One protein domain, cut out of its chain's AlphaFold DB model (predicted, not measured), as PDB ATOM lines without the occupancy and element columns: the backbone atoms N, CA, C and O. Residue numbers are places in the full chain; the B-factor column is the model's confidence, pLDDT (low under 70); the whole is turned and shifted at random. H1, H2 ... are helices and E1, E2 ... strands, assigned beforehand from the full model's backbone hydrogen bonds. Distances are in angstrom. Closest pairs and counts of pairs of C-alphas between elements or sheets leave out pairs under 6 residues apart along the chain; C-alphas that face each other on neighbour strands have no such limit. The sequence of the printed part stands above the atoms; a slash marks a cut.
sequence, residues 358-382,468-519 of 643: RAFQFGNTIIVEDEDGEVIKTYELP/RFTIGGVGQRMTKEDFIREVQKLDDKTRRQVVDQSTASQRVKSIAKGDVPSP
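This is residues 358 to 382 and 468 to 519 of the 643 residues of the protein "Na+/H+ antiporter" of Colletotrichum higginsianum (strain IMI 349063) (UniProt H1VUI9). A small three-stranded sheet, E1, E2 and E3, stands at one side, and three short helices run in an arc past it with a gap between; no helix is on the sheet. The last two helices, H2 and H3, fold back on each other as a helical hairpin, while H1 touches no other helix. The printed part has 77 residues, with three named strands followed by three named helices. The class is mixed, and the sheet, in the order E1, E2, E3, is antiparallel. The whole is compact, with a radius of gyration of the C-alphas of 12.7 A and spans of 33 by 28 by 24 A.

E1, residues 358 to 362, begins at C-alpha 358 (-27.722, 26.923, 1.080) and is 13.2 A long. E2, residues 365 to 369, is 12.8 A long, and E3, residues 375 to 380, 14.1 A. H1, residues 480 to 489, is 14.5 A long, H2, residues 492 to 501, 14.3 A, and H3, residues 506 to 513, 10.6 A, ending at C-alpha 513 (-16.381, 14.791, -10.329).

E1, E2 and E3 form a meander, each strand the antiparallel neighbour of the one before. In the hairpin E1 and E2, N 360 and O 367 are 2.9 A apart, within hydrogen-bond range; in the hairpin E2 and E3, N 366 and O 379 are 2.8 A apart, also within range. H1 is only just not on the sheet, with 4 pairs of C-alphas within 10 A. H1 and H2 are only just apart, their closest C-alphas 8.3 A apart. H2 and H3 touch, their closest C-alphas those of Arg 496 and Ala 512, 5.7 A apart. They run opposite ways at a shallow tilt of 24 degrees. In H1, H2 and H3 every O i to N i+4 pair is within hydrogen-bond range.

The C-alphas farthest apart, those of Thr 479 and Pro 517, are 34.1 A apart. Residues 383 to 467 are not printed, and C-alphas 382 and 468 are 19.5 A apart across this cut. Of the links that are printed whole, each is tight. Confidence is under 70 at residues 372 to 373, 382, 472 to 475 and 514 to 519.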
ATOM      1  N   ARG A 358     -28.328  28.117   1.669       78.50
ATOM      2  CA  ARG A 358     -27.722  26.923   1.080       78.50
ATOM      3  C   ARG A 358     -28.181  25.676   1.826       78.50
ATOM      4  O   ARG A 358     -28.425  25.703   3.027       78.50
ATOM      5  N   ALA A 359     -28.272  24.555   1.117       84.38
ATOM      6  CA  ALA A 359     -28.541  23.256   1.723       84.38
ATOM      7  C   ALA A 359     -27.595  22.199   1.151       84.38
ATOM      8  O   ALA A 359     -27.445  22.091  -0.068       84.38
ATOM      9  N   PHE A 360     -26.979  21.407   2.025       78.56
ATOM     10  CA  PHE A 360     -26.097  20.303   1.655       78.56
ATOM     11  C   PHE A 360     -26.482  19.024   2.402       78.56
ATOM     12  O   PHE A 360     -27.014  19.068   3.510       78.56
ATOM     13  N   GLN A 361     -26.234  17.866   1.789       82.12
ATOM     14  CA  GLN A 361     -26.502  16.566   2.401       82.12
ATOM     15  C   GLN A 361     -25.197  15.946   2.904       82.12
ATOM     16  O   GLN A 361     -24.264  15.734   2.131       82.12
ATOM     17  N   PHE A 362     -25.156  15.603   4.190       73.81
ATOM     18  CA  PHE A 362     -24.085  14.832   4.810       73.81
ATOM     19  C   PHE A 362     -24.647  13.495   5.310       73.81
ATOM     20  O   PHE A 362     -25.338  13.422   6.329       73.81
ATOM     21  N   GLY A 363     -24.392  12.423   4.554       81.75
ATOM     22  CA  GLY A 363     -24.938  11.095   4.839       81.75
ATOM     23  C   GLY A 363     -26.471  11.097   4.859       81.75
ATOM     24  O   GLY A 363     -27.112  11.384   3.847       81.75
ATOM     25  N   ASN A 364     -27.056  10.787   6.018       80.69
ATOM     26  CA  ASN A 364     -28.508  10.734   6.215       80.69
ATOM     27  C   ASN A 364     -29.137  12.072   6.655       80.69
ATOM     28  O   ASN A 364     -30.337  12.103   6.913       80.69
ATOM     29  N   THR A 365     -28.368  13.166   6.719       75.50
ATOM     30  CA  THR A 365     -28.830  14.467   7.231       75.50
ATOM     31  C   THR A 365     -28.633  15.573   6.199       75.50
ATOM     32  O   THR A 365     -27.533  15.763   5.684       75.50
ATOM     33  N   ILE A 366     -29.686  16.342   5.919       84.12
ATOM     34  CA  ILE A 366     -29.598  17.634   5.231       84.12
ATOM     35  C   ILE A 366     -29.296  18.714   6.268       84.12
ATOM     36  O   ILE A 366     -29.938  18.774   7.319       84.12
ATOM     37  N   ILE A 367     -28.338  19.576   5.959       84.12
ATOM     38  CA  ILE A 367     -27.950  20.739   6.751       84.12
ATOM     39  C   ILE A 367     -28.258  21.980   5.911       84.12
ATOM     40  O   ILE A 367     -27.904  22.031   4.734       84.12
ATOM     41  N   VAL A 368     -28.964  22.944   6.503       83.31
ATOM     42  CA  VAL A 368     -29.298  24.239   5.898       83.31
ATOM     43  C   VAL A 368     -28.456  25.322   6.568       83.31
ATOM     44  O   VAL A 368     -28.391  25.378   7.798       83.31
ATOM     45  N   GLU A 369     -27.820  26.153   5.754       84.31
ATOM     46  CA  GLU A 369     -26.747  27.090   6.090       84.31
ATOM     47  C   GLU A 369     -27.101  28.482   5.529       84.31
ATOM     48  O   GLU A 369     -27.447  28.602   4.348       84.31
ATOM     49  N   ASP A 370     -27.064  29.524   6.366       83.56
ATOM     50  CA  ASP A 370     -27.161  30.924   5.911       83.56
ATOM     51  C   ASP A 370     -25.849  31.338   5.200       83.56
ATOM     52  O   ASP A 370     -24.842  30.637   5.287       83.56
ATOM     53  N   GLU A 371     -25.825  32.470   4.487       75.00
ATOM     54  CA  GLU A 371     -24.634  32.906   3.726       75.00
ATOM     55  C   GLU A 371     -23.365  33.037   4.596       75.00
ATOM     56  O   GLU A 371     -22.272  32.690   4.146       75.00
ATOM     57  N   ASP A 372     -23.526  33.445   5.860       65.12
ATOM     58  CA  ASP A 372     -22.462  33.574   6.867       65.12
ATOM     59  C   ASP A 372     -21.852  32.229   7.335       65.12
ATOM     60  O   ASP A 372     -20.927  32.218   8.151       65.12
ATOM     61  N   GLY A 373     -22.364  31.082   6.870       69.88
ATOM     62  CA  GLY A 373     -21.913  29.749   7.293       69.88
ATOM     63  C   GLY A 373     -22.529  29.247   8.608       69.88
ATOM     64  O   GLY A 373     -22.084  28.232   9.150       69.88
ATOM     65  N   GLU A 374     -23.541  29.934   9.154       78.00
ATOM     66  CA  GLU A 374     -24.264  29.482  10.351       78.00
ATOM     67  C   GLU A 374     -25.344  28.444   9.988       78.00
ATOM     68  O   GLU A 374     -26.151  28.634   9.074       78.00
ATOM     69  N   VAL A 375     -25.374  27.324  10.720       78.12
ATOM     70  CA  VAL A 375     -26.339  26.236  10.494       78.12
ATOM     71  C   VAL A 375     -27.708  26.620  11.057       78.12
ATOM     72  O   VAL A 375     -27.958  26.509  12.258       78.12
ATOM     73  N   ILE A 376     -28.620  27.007  10.166       77.31
ATOM     74  CA  ILE A 376     -30.000  27.391  10.487       77.31
ATOM     75  C   ILE A 376     -30.793  26.194  11.021       77.31
ATOM     76  O   ILE A 376     -31.568  26.308  11.974       77.31
ATOM     77  N   LYS A 377     -30.678  25.042  10.341       78.69
ATOM     78  CA  LYS A 377     -31.545  23.882  10.584       78.69
ATOM     79  C   LYS A 377     -30.947  22.596  10.032       78.69
ATOM     80  O   LYS A 377     -30.332  22.589   8.970       78.69
ATOM     81  N   THR A 378     -31.194  21.488  10.722       82.62
ATOM     82  CA  THR A 378     -30.859  20.139  10.253       82.62
ATOM     83  C   THR A 378     -32.123  19.299  10.088       82.62
ATOM     84  O   THR A 378     -33.090  19.435  10.842       82.62
ATOM     85  N   TYR A 379     -32.130  18.434   9.077       79.44
ATOM     86  CA  TYR A 379     -33.226  17.524   8.764       79.44
ATOM     87  C   TYR A 379     -32.668  16.123   8.492       79.44
ATOM     88  O   TYR A 379     -31.978  15.907   7.498       79.44
ATOM     89  N   GLU A 380     -32.984  15.161   9.352       77.25
ATOM     90  CA  GLU A 380     -32.654  13.754   9.118       77.25
ATOM     91  C   GLU A 380     -33.640  13.143   8.105       77.25
ATOM     92  O   GLU A 380     -34.859  13.277   8.247       77.25
ATOM     93  N   LEU A 381     -33.126  12.484   7.064       74.06
ATOM     94  CA  LEU A 381     -33.941  11.691   6.149       74.06
ATOM     95  C   LEU A 381     -34.310  10.363   6.831       74.06
ATOM     96  O   LEU A 381     -33.436   9.718   7.410       74.06
ATOM     97  N   PRO A 382     -35.549   9.859   6.698       58.28
ATOM     98  CA  PRO A 382     -35.848   8.482   7.068       58.28
ATOM     99  C   PRO A 382     -35.140   7.524   6.094       58.28
ATOM    100  O   PRO A 382     -35.349   7.588   4.882       58.28
ATOM    101  N   ARG A 468     -39.829  26.645   1.212       80.19
ATOM    102  CA  ARG A 468     -39.945  26.083  -0.142       80.19
ATOM    103  C   ARG A 468     -38.567  25.835  -0.732       80.19
ATOM    104  O   ARG A 468     -37.825  26.786  -0.967       80.19
ATOM    105  N   PHE A 469     -38.266  24.577  -1.013       80.50
ATOM    106  CA  PHE A 469     -36.977  24.148  -1.540       80.50
ATOM    107  C   PHE A 469     -36.954  24.233  -3.071       80.50
ATOM    108  O   PHE A 469     -37.992  24.125  -3.728       80.50
ATOM    109  N   THR A 470     -35.762  24.405  -3.641       80.25
ATOM    110  CA  THR A 470     -35.496  24.272  -5.082       80.25
ATOM    111  C   THR A 470     -34.202  23.489  -5.270       80.25
ATOM    112  O   THR A 470     -33.310  23.547  -4.426       80.25
ATOM    113  N   ILE A 471     -34.106  22.726  -6.357       78.81
ATOM    114  CA  ILE A 471     -32.917  21.938  -6.688       78.81
ATOM    115  C   ILE A 471     -32.047  22.782  -7.628       78.81
ATOM    116  O   ILE A 471     -32.552  23.349  -8.593       78.81
ATOM    117  N   GLY A 472     -30.759  22.929  -7.308       67.38
ATOM    118  CA  GLY A 472     -29.789  23.689  -8.110       67.38
ATOM    119  C   GLY A 472     -30.035  25.201  -8.246       67.38
ATOM    120  O   GLY A 472     -29.361  25.848  -9.039       67.38
ATOM    121  N   GLY A 473     -30.999  25.773  -7.513       65.12
ATOM    122  CA  GLY A 473     -31.418  27.178  -7.644       65.12
ATOM    123  C   GLY A 473     -32.337  27.472  -8.842       65.12
ATOM    124  O   GLY A 473     -32.909  28.556  -8.917       65.12
ATOM    125  N   VAL A 474     -32.539  26.506  -9.744       60.34
ATOM    126  CA  VAL A 474     -33.397  26.615 -10.935       60.34
ATOM    127  C   VAL A 474     -34.338  25.413 -11.020       60.34
ATOM    128  O   VAL A 474     -34.029  24.383 -11.609       60.34
ATOM    129  N   GLY A 475     -35.522  25.540 -10.415       64.31
ATOM    130  CA  GLY A 475     -36.527  24.479 -10.418       64.31
ATOM    131  C   GLY A 475     -37.832  24.862  -9.722       64.31
ATOM    132  O   GLY A 475     -37.974  25.951  -9.163       64.31
ATOM    133  N   GLN A 476     -38.800  23.944  -9.747       76.44
ATOM    134  CA  GLN A 476     -40.092  24.119  -9.083       76.44
ATOM    135  C   GLN A 476     -39.919  24.280  -7.561       76.44
ATOM    136  O   GLN A 476     -39.132  23.575  -6.931       76.44
ATOM    137  N   ARG A 477     -40.675  25.209  -6.958       74.69
ATOM    138  CA  ARG A 477     -40.642  25.492  -5.511       74.69
ATOM    139  C   ARG A 477     -41.454  24.443  -4.744       74.69
ATOM    140  O   ARG A 477     -42.677  24.559  -4.654       74.69
ATOM    141  N   MET A 478     -40.777  23.435  -4.206       78.69
ATOM    142  CA  MET A 478     -41.388  22.233  -3.622       78.69
ATOM    143  C   MET A 478     -41.438  22.256  -2.087       78.69
ATOM    144  O   MET A 478     -40.713  23.017  -1.441       78.69
ATOM    145  N   THR A 479     -42.319  21.440  -1.494       84.19
ATOM    146  CA  THR A 479     -42.390  21.279  -0.031       84.19
ATOM    147  C   THR A 479     -41.222  20.435   0.488       84.19
ATOM    148  O   THR A 479     -40.525  19.778  -0.286       84.19
ATOM    149  N   LYS A 480     -41.030  20.409   1.812       79.50
ATOM    150  CA  LYS A 480     -40.052  19.542   2.491       79.50
ATOM    151  C   LYS A 480     -40.177  18.066   2.084       79.50
ATOM    152  O   LYS A 480     -39.170  17.422   1.811       79.50
ATOM    153  N   GLU A 481     -41.399  17.533   2.033       80.56
ATOM    154  CA  GLU A 481     -41.639  16.127   1.680       80.56
ATOM    155  C   GLU A 481     -41.359  15.848   0.203       80.56
ATOM    156  O   GLU A 481     -40.715  14.854  -0.126       80.56
ATOM    157  N   ASP A 482     -41.810  16.735  -0.682       81.69
ATOM    158  CA  ASP A 482     -41.615  16.591  -2.127       81.69
ATOM    159  C   ASP A 482     -40.134  16.724  -2.504       81.69
ATOM    160  O   ASP A 482     -39.632  15.953  -3.318       81.69
ATOM    161  N   PHE A 483     -39.404  17.634  -1.853       81.81
ATOM    162  CA  PHE A 483     -37.958  17.781  -2.007       81.81
ATOM    163  C   PHE A 483     -37.197  16.525  -1.566       81.81
ATOM    164  O   PHE A 483     -36.352  16.040  -2.315       81.81
ATOM    165  N   ILE A 484     -37.522  15.953  -0.399       81.94
ATOM    166  CA  ILE A 484     -36.906  14.697   0.064       81.94
ATOM    167  C   ILE A 484     -37.198  13.562  -0.927       81.94
ATOM    168  O   ILE A 484     -36.278  12.837  -1.304       81.94
ATOM    169  N   ARG A 485     -38.446  13.440  -1.406       81.19
ATOM    170  CA  ARG A 485     -38.830  12.447  -2.423       81.19
ATOM    171  C   ARG A 485     -38.069  12.637  -3.736       81.19
ATOM    172  O   ARG A 485     -37.707  11.643  -4.351       81.19
ATOM    173  N   GLU A 486     -37.818  13.867  -4.175       81.38
ATOM    174  CA  GLU A 486     -37.111  14.119  -5.436       81.38
ATOM    175  C   GLU A 486     -35.600  13.894  -5.318       81.38
ATOM    176  O   GLU A 486     -35.010  13.223  -6.161       81.38
ATOM    177  N   VAL A 487     -34.973  14.338  -4.223       80.69
ATOM    178  CA  VAL A 487     -33.557  14.043  -3.930       80.69
ATOM    179  C   VAL A 487     -33.319  12.532  -3.793       80.69
ATOM    180  O   VAL A 487     -32.274  12.035  -4.220       80.69
ATOM    181  N   GLN A 488     -34.297  11.777  -3.278       79.56
ATOM    182  CA  GLN A 488     -34.267  10.308  -3.245       79.56
ATOM    183  C   GLN A 488     -34.412   9.641  -4.628       79.56
ATOM    184  O   GLN A 488     -33.912   8.531  -4.791       79.56
ATOM    185  N   LYS A 489     -35.047  10.288  -5.619       81.00
ATOM    186  CA  LYS A 489     -35.156   9.779  -7.006       81.00
ATOM    187  C   LYS A 489     -33.951  10.117  -7.885       81.00
ATOM    188  O   LYS A 489     -33.707   9.405  -8.855       81.00
ATOM    189  N   LEU A 490     -33.251  11.220  -7.608       77.69
ATOM    190  CA  LEU A 490     -32.117  11.665  -8.421       77.69
ATOM    191  C   LEU A 490     -30.965  10.653  -8.355       77.69
ATOM    192  O   LEU A 490     -30.359  10.470  -7.301       77.69
ATOM    193  N   ASP A 491     -30.657  10.037  -9.497       76.56
ATOM    194  CA  ASP A 491     -29.491   9.171  -9.703       76.56
ATOM    195  C   ASP A 491     -28.174   9.946  -9.509       76.56
ATOM    196  O   ASP A 491     -28.092  11.149  -9.773       76.56
ATOM    197  N   ASP A 492     -27.101   9.265  -9.108       74.56
ATOM    198  CA  ASP A 492     -25.832   9.918  -8.764       74.56
ATOM    199  C   ASP A 492     -25.203  10.677  -9.944       74.56
ATOM    200  O   ASP A 492     -24.482  11.655  -9.736       74.56
ATOM    201  N   LYS A 493     -25.523  10.313 -11.195       76.56
ATOM    202  CA  LYS A 493     -25.109  11.080 -12.383       76.56
ATOM    203  C   LYS A 493     -25.855  12.411 -12.508       76.56
ATOM    204  O   LYS A 493     -25.227  13.438 -12.762       76.56
ATOM    205  N   THR A 494     -27.171  12.422 -12.282       76.06
ATOM    206  CA  THR A 494     -27.958  13.669 -12.308       76.06
ATOM    207  C   THR A 494     -27.657  14.549 -11.097       76.06
ATOM    208  O   THR A 494     -27.578  15.765 -11.253       76.06
ATOM    209  N   ARG A 495     -27.350  13.969  -9.927       74.25
ATOM    210  CA  ARG A 495     -26.827  14.720  -8.769       74.25
ATOM    211  C   ARG A 495     -25.543  15.485  -9.102       74.25
ATOM    212  O   ARG A 495     -25.453  16.668  -8.784       74.25
ATOM    213  N   ARG A 496     -24.578  14.857  -9.788       78.00
ATOM    214  CA  ARG A 496     -23.340  15.531 -10.237       78.00
ATOM    215  C   ARG A 496     -23.631  16.685 -11.196       78.00
ATOM    216  O   ARG A 496     -23.130  17.782 -10.978       78.00
ATOM    217  N   GLN A 497     -24.492  16.471 -12.194       77.06
ATOM    218  CA  GLN A 497     -24.888  17.519 -13.144       77.06
ATOM    219  C   GLN A 497     -25.582  18.707 -12.452       77.06
ATOM    220  O   GLN A 497     -25.280  19.859 -12.760       77.06
ATOM    221  N   VAL A 498     -26.453  18.443 -11.472       77.75
ATOM    222  CA  VAL A 498     -27.080  19.479 -10.637       77.75
ATOM    223  C   VAL A 498     -26.032  20.248  -9.827       77.75
ATOM    224  O   VAL A 498     -26.082  21.475  -9.791       77.75
ATOM    225  N   VAL A 499     -25.056  19.571  -9.208       79.31
ATOM    226  CA  VAL A 499     -23.962  20.229  -8.466       79.31
ATOM    227  C   VAL A 499     -23.094  21.093  -9.388       79.31
ATOM    228  O   VAL A 499     -22.736  22.208  -9.009       79.31
ATOM    229  N   ASP A 500     -22.814  20.642 -10.613       75.62
ATOM    230  CA  ASP A 500     -22.091  21.428 -11.621       75.62
ATOM    231  C   ASP A 500     -22.859  22.680 -12.071       75.62
ATOM    232  O   ASP A 500     -22.251  23.737 -12.248       75.62
ATOM    233  N   GLN A 501     -24.185  22.599 -12.195       73.75
ATOM    234  CA  GLN A 501     -25.049  23.740 -12.533       73.75
ATOM    235  C   GLN A 501     -25.337  24.669 -11.334       73.75
ATOM    236  O   GLN A 501     -25.706  25.824 -11.529       73.75
ATOM    237  N   SER A 502     -25.124  24.204 -10.099       76.25
ATOM    238  CA  SER A 502     -25.378  24.963  -8.863       76.25
ATOM    239  C   SER A 502     -24.338  26.058  -8.583       76.25
ATOM    240  O   SER A 502     -23.187  25.987  -9.020       76.25
ATOM    241  N   THR A 503     -24.681  26.997  -7.695       72.88
ATOM    242  CA  THR A 503     -23.768  27.981  -7.063       72.88
ATOM    243  C   THR A 503     -22.837  27.367  -5.994       72.88
ATOM    244  O   THR A 503     -22.406  28.038  -5.049       72.88
ATOM    245  N   ALA A 504     -22.532  26.070  -6.119       74.69
ATOM    246  CA  ALA A 504     -21.610  25.342  -5.255       74.69
ATOM    247  C   ALA A 504     -20.154  25.781  -5.498       74.69
ATOM    248  O   ALA A 504     -19.787  26.165  -6.611       74.69
ATOM    249  N   SER A 505     -19.305  25.704  -4.469       79.88
ATOM    250  CA  SER A 505     -17.892  26.078  -4.595       79.88
ATOM    251  C   SER A 505     -17.123  25.107  -5.501       79.88
ATOM    252  O   SER A 505     -17.460  23.924  -5.599       79.88
ATOM    253  N   GLN A 506     -16.050  25.583  -6.142       72.44
ATOM    254  CA  GLN A 506     -15.257  24.766  -7.076       72.44
ATOM    255  C   GLN A 506     -14.716  23.478  -6.430       72.44
ATOM    256  O   GLN A 506     -14.672  22.436  -7.077       72.44
ATOM    257  N   ARG A 507     -14.399  23.517  -5.127       72.31
ATOM    258  CA  ARG A 507     -13.975  22.345  -4.341       72.31
ATOM    259  C   ARG A 507     -15.079  21.293  -4.187       72.31
ATOM    260  O   ARG A 507     -14.783  20.107  -4.186       72.31
ATOM    261  N   VAL A 508     -16.346  21.701  -4.083       74.94
ATOM    262  CA  VAL A 508     -17.483  20.762  -4.067       74.94
ATOM    263  C   VAL A 508     -17.710  20.173  -5.464       74.94
ATOM    264  O   VAL A 508     -17.992  18.983  -5.581       74.94
ATOM    265  N   LYS A 509     -17.512  20.962  -6.530       81.19
ATOM    266  CA  LYS A 509     -17.624  20.483  -7.919       81.19
ATOM    267  C   LYS A 509     -16.529  19.473  -8.289       81.19
ATOM    268  O   LYS A 509     -16.849  18.454  -8.898       81.19
ATOM    269  N   SER A 510     -15.273  19.684  -7.884       74.06
ATOM    270  CA  SER A 510     -14.190  18.713  -8.126       74.06
ATOM    271  C   SER A 510     -14.352  17.421  -7.312       74.06
ATOM    272  O   SER A 510     -14.135  16.333  -7.842       74.06
ATOM    273  N   ILE A 511     -14.836  17.503  -6.064       77.06
ATOM    274  CA  ILE A 511     -15.198  16.316  -5.267       77.06
ATOM    275  C   ILE A 511     -16.363  15.544  -5.917       77.06
ATOM    276  O   ILE A 511     -16.319  14.319  -5.987       77.06
ATOM    277  N   ALA A 512     -17.377  16.230  -6.460       73.88
ATOM    278  CA  ALA A 512     -18.484  15.584  -7.175       73.88
ATOM    279  C   ALA A 512     -18.050  14.914  -8.499       73.88
ATOM    280  O   ALA A 512     -18.640  13.914  -8.917       73.88
ATOM    281  N   LYS A 513     -17.005  15.428  -9.155       75.88
ATOM    282  CA  LYS A 513     -16.381  14.791 -10.329       75.88
ATOM    283  C   LYS A 513     -15.539  13.579  -9.940       75.88
ATOM    284  O   LYS A 513     -15.658  12.538 -10.587       75.88
ATOM    285  N   GLY A 514     -14.822  13.673  -8.822       66.88
ATOM    286  CA  GLY A 514     -13.922  12.641  -8.301       66.88
ATOM    287  C   GLY A 514     -12.439  12.996  -8.442       66.88
ATOM    288  O   GLY A 514     -11.594  12.131  -8.240       66.88
ATOM    289  N   ASP A 515     -12.118  14.252  -8.765       61.47
ATOM    290  CA  ASP A 515     -10.752  14.709  -9.066       61.47
ATOM    291  C   ASP A 515      -9.877  14.894  -7.807       61.47
ATOM    292  O   ASP A 515      -8.681  15.165  -7.908       61.47
ATOM    293  N   VAL A 516     -10.466  14.797  -6.606       57.44
ATOM    294  CA  VAL A 516      -9.801  15.038  -5.315       57.44
ATOM    295  C   VAL A 516     -10.237  13.972  -4.292       57.44
ATOM    296  O   VAL A 516     -11.443  13.816  -4.092       57.44
ATOM    297  N   PRO A 517      -9.302  13.273  -3.609       55.03
ATOM    298  CA  PRO A 517      -9.627  12.319  -2.543       55.03
ATOM    299  C   PRO A 517     -10.402  12.944  -1.375       55.03
ATOM    300  O   PRO A 517     -10.265  14.138  -1.085       55.03
ATOM    301  N   SER A 518     -11.183  12.131  -0.660       48.25
ATOM    302  CA  SER A 518     -11.919  12.597   0.515       48.25
ATOM    303  C   SER A 518     -10.950  12.886   1.670       48.25
ATOM    304  O   SER A 518      -9.984  12.142   1.857       48.25
ATOM    305  N   PRO A 519     -11.201  13.897   2.528       55.12
ATOM    306  CA  PRO A 519     -10.428  14.071   3.761       55.12
ATOM    307  C   PRO A 519     -10.523  12.859   4.709       55.12
ATOM    308  O   PRO A 519      -9.675  12.707   5.582       55.12
TER     309      PRO A 519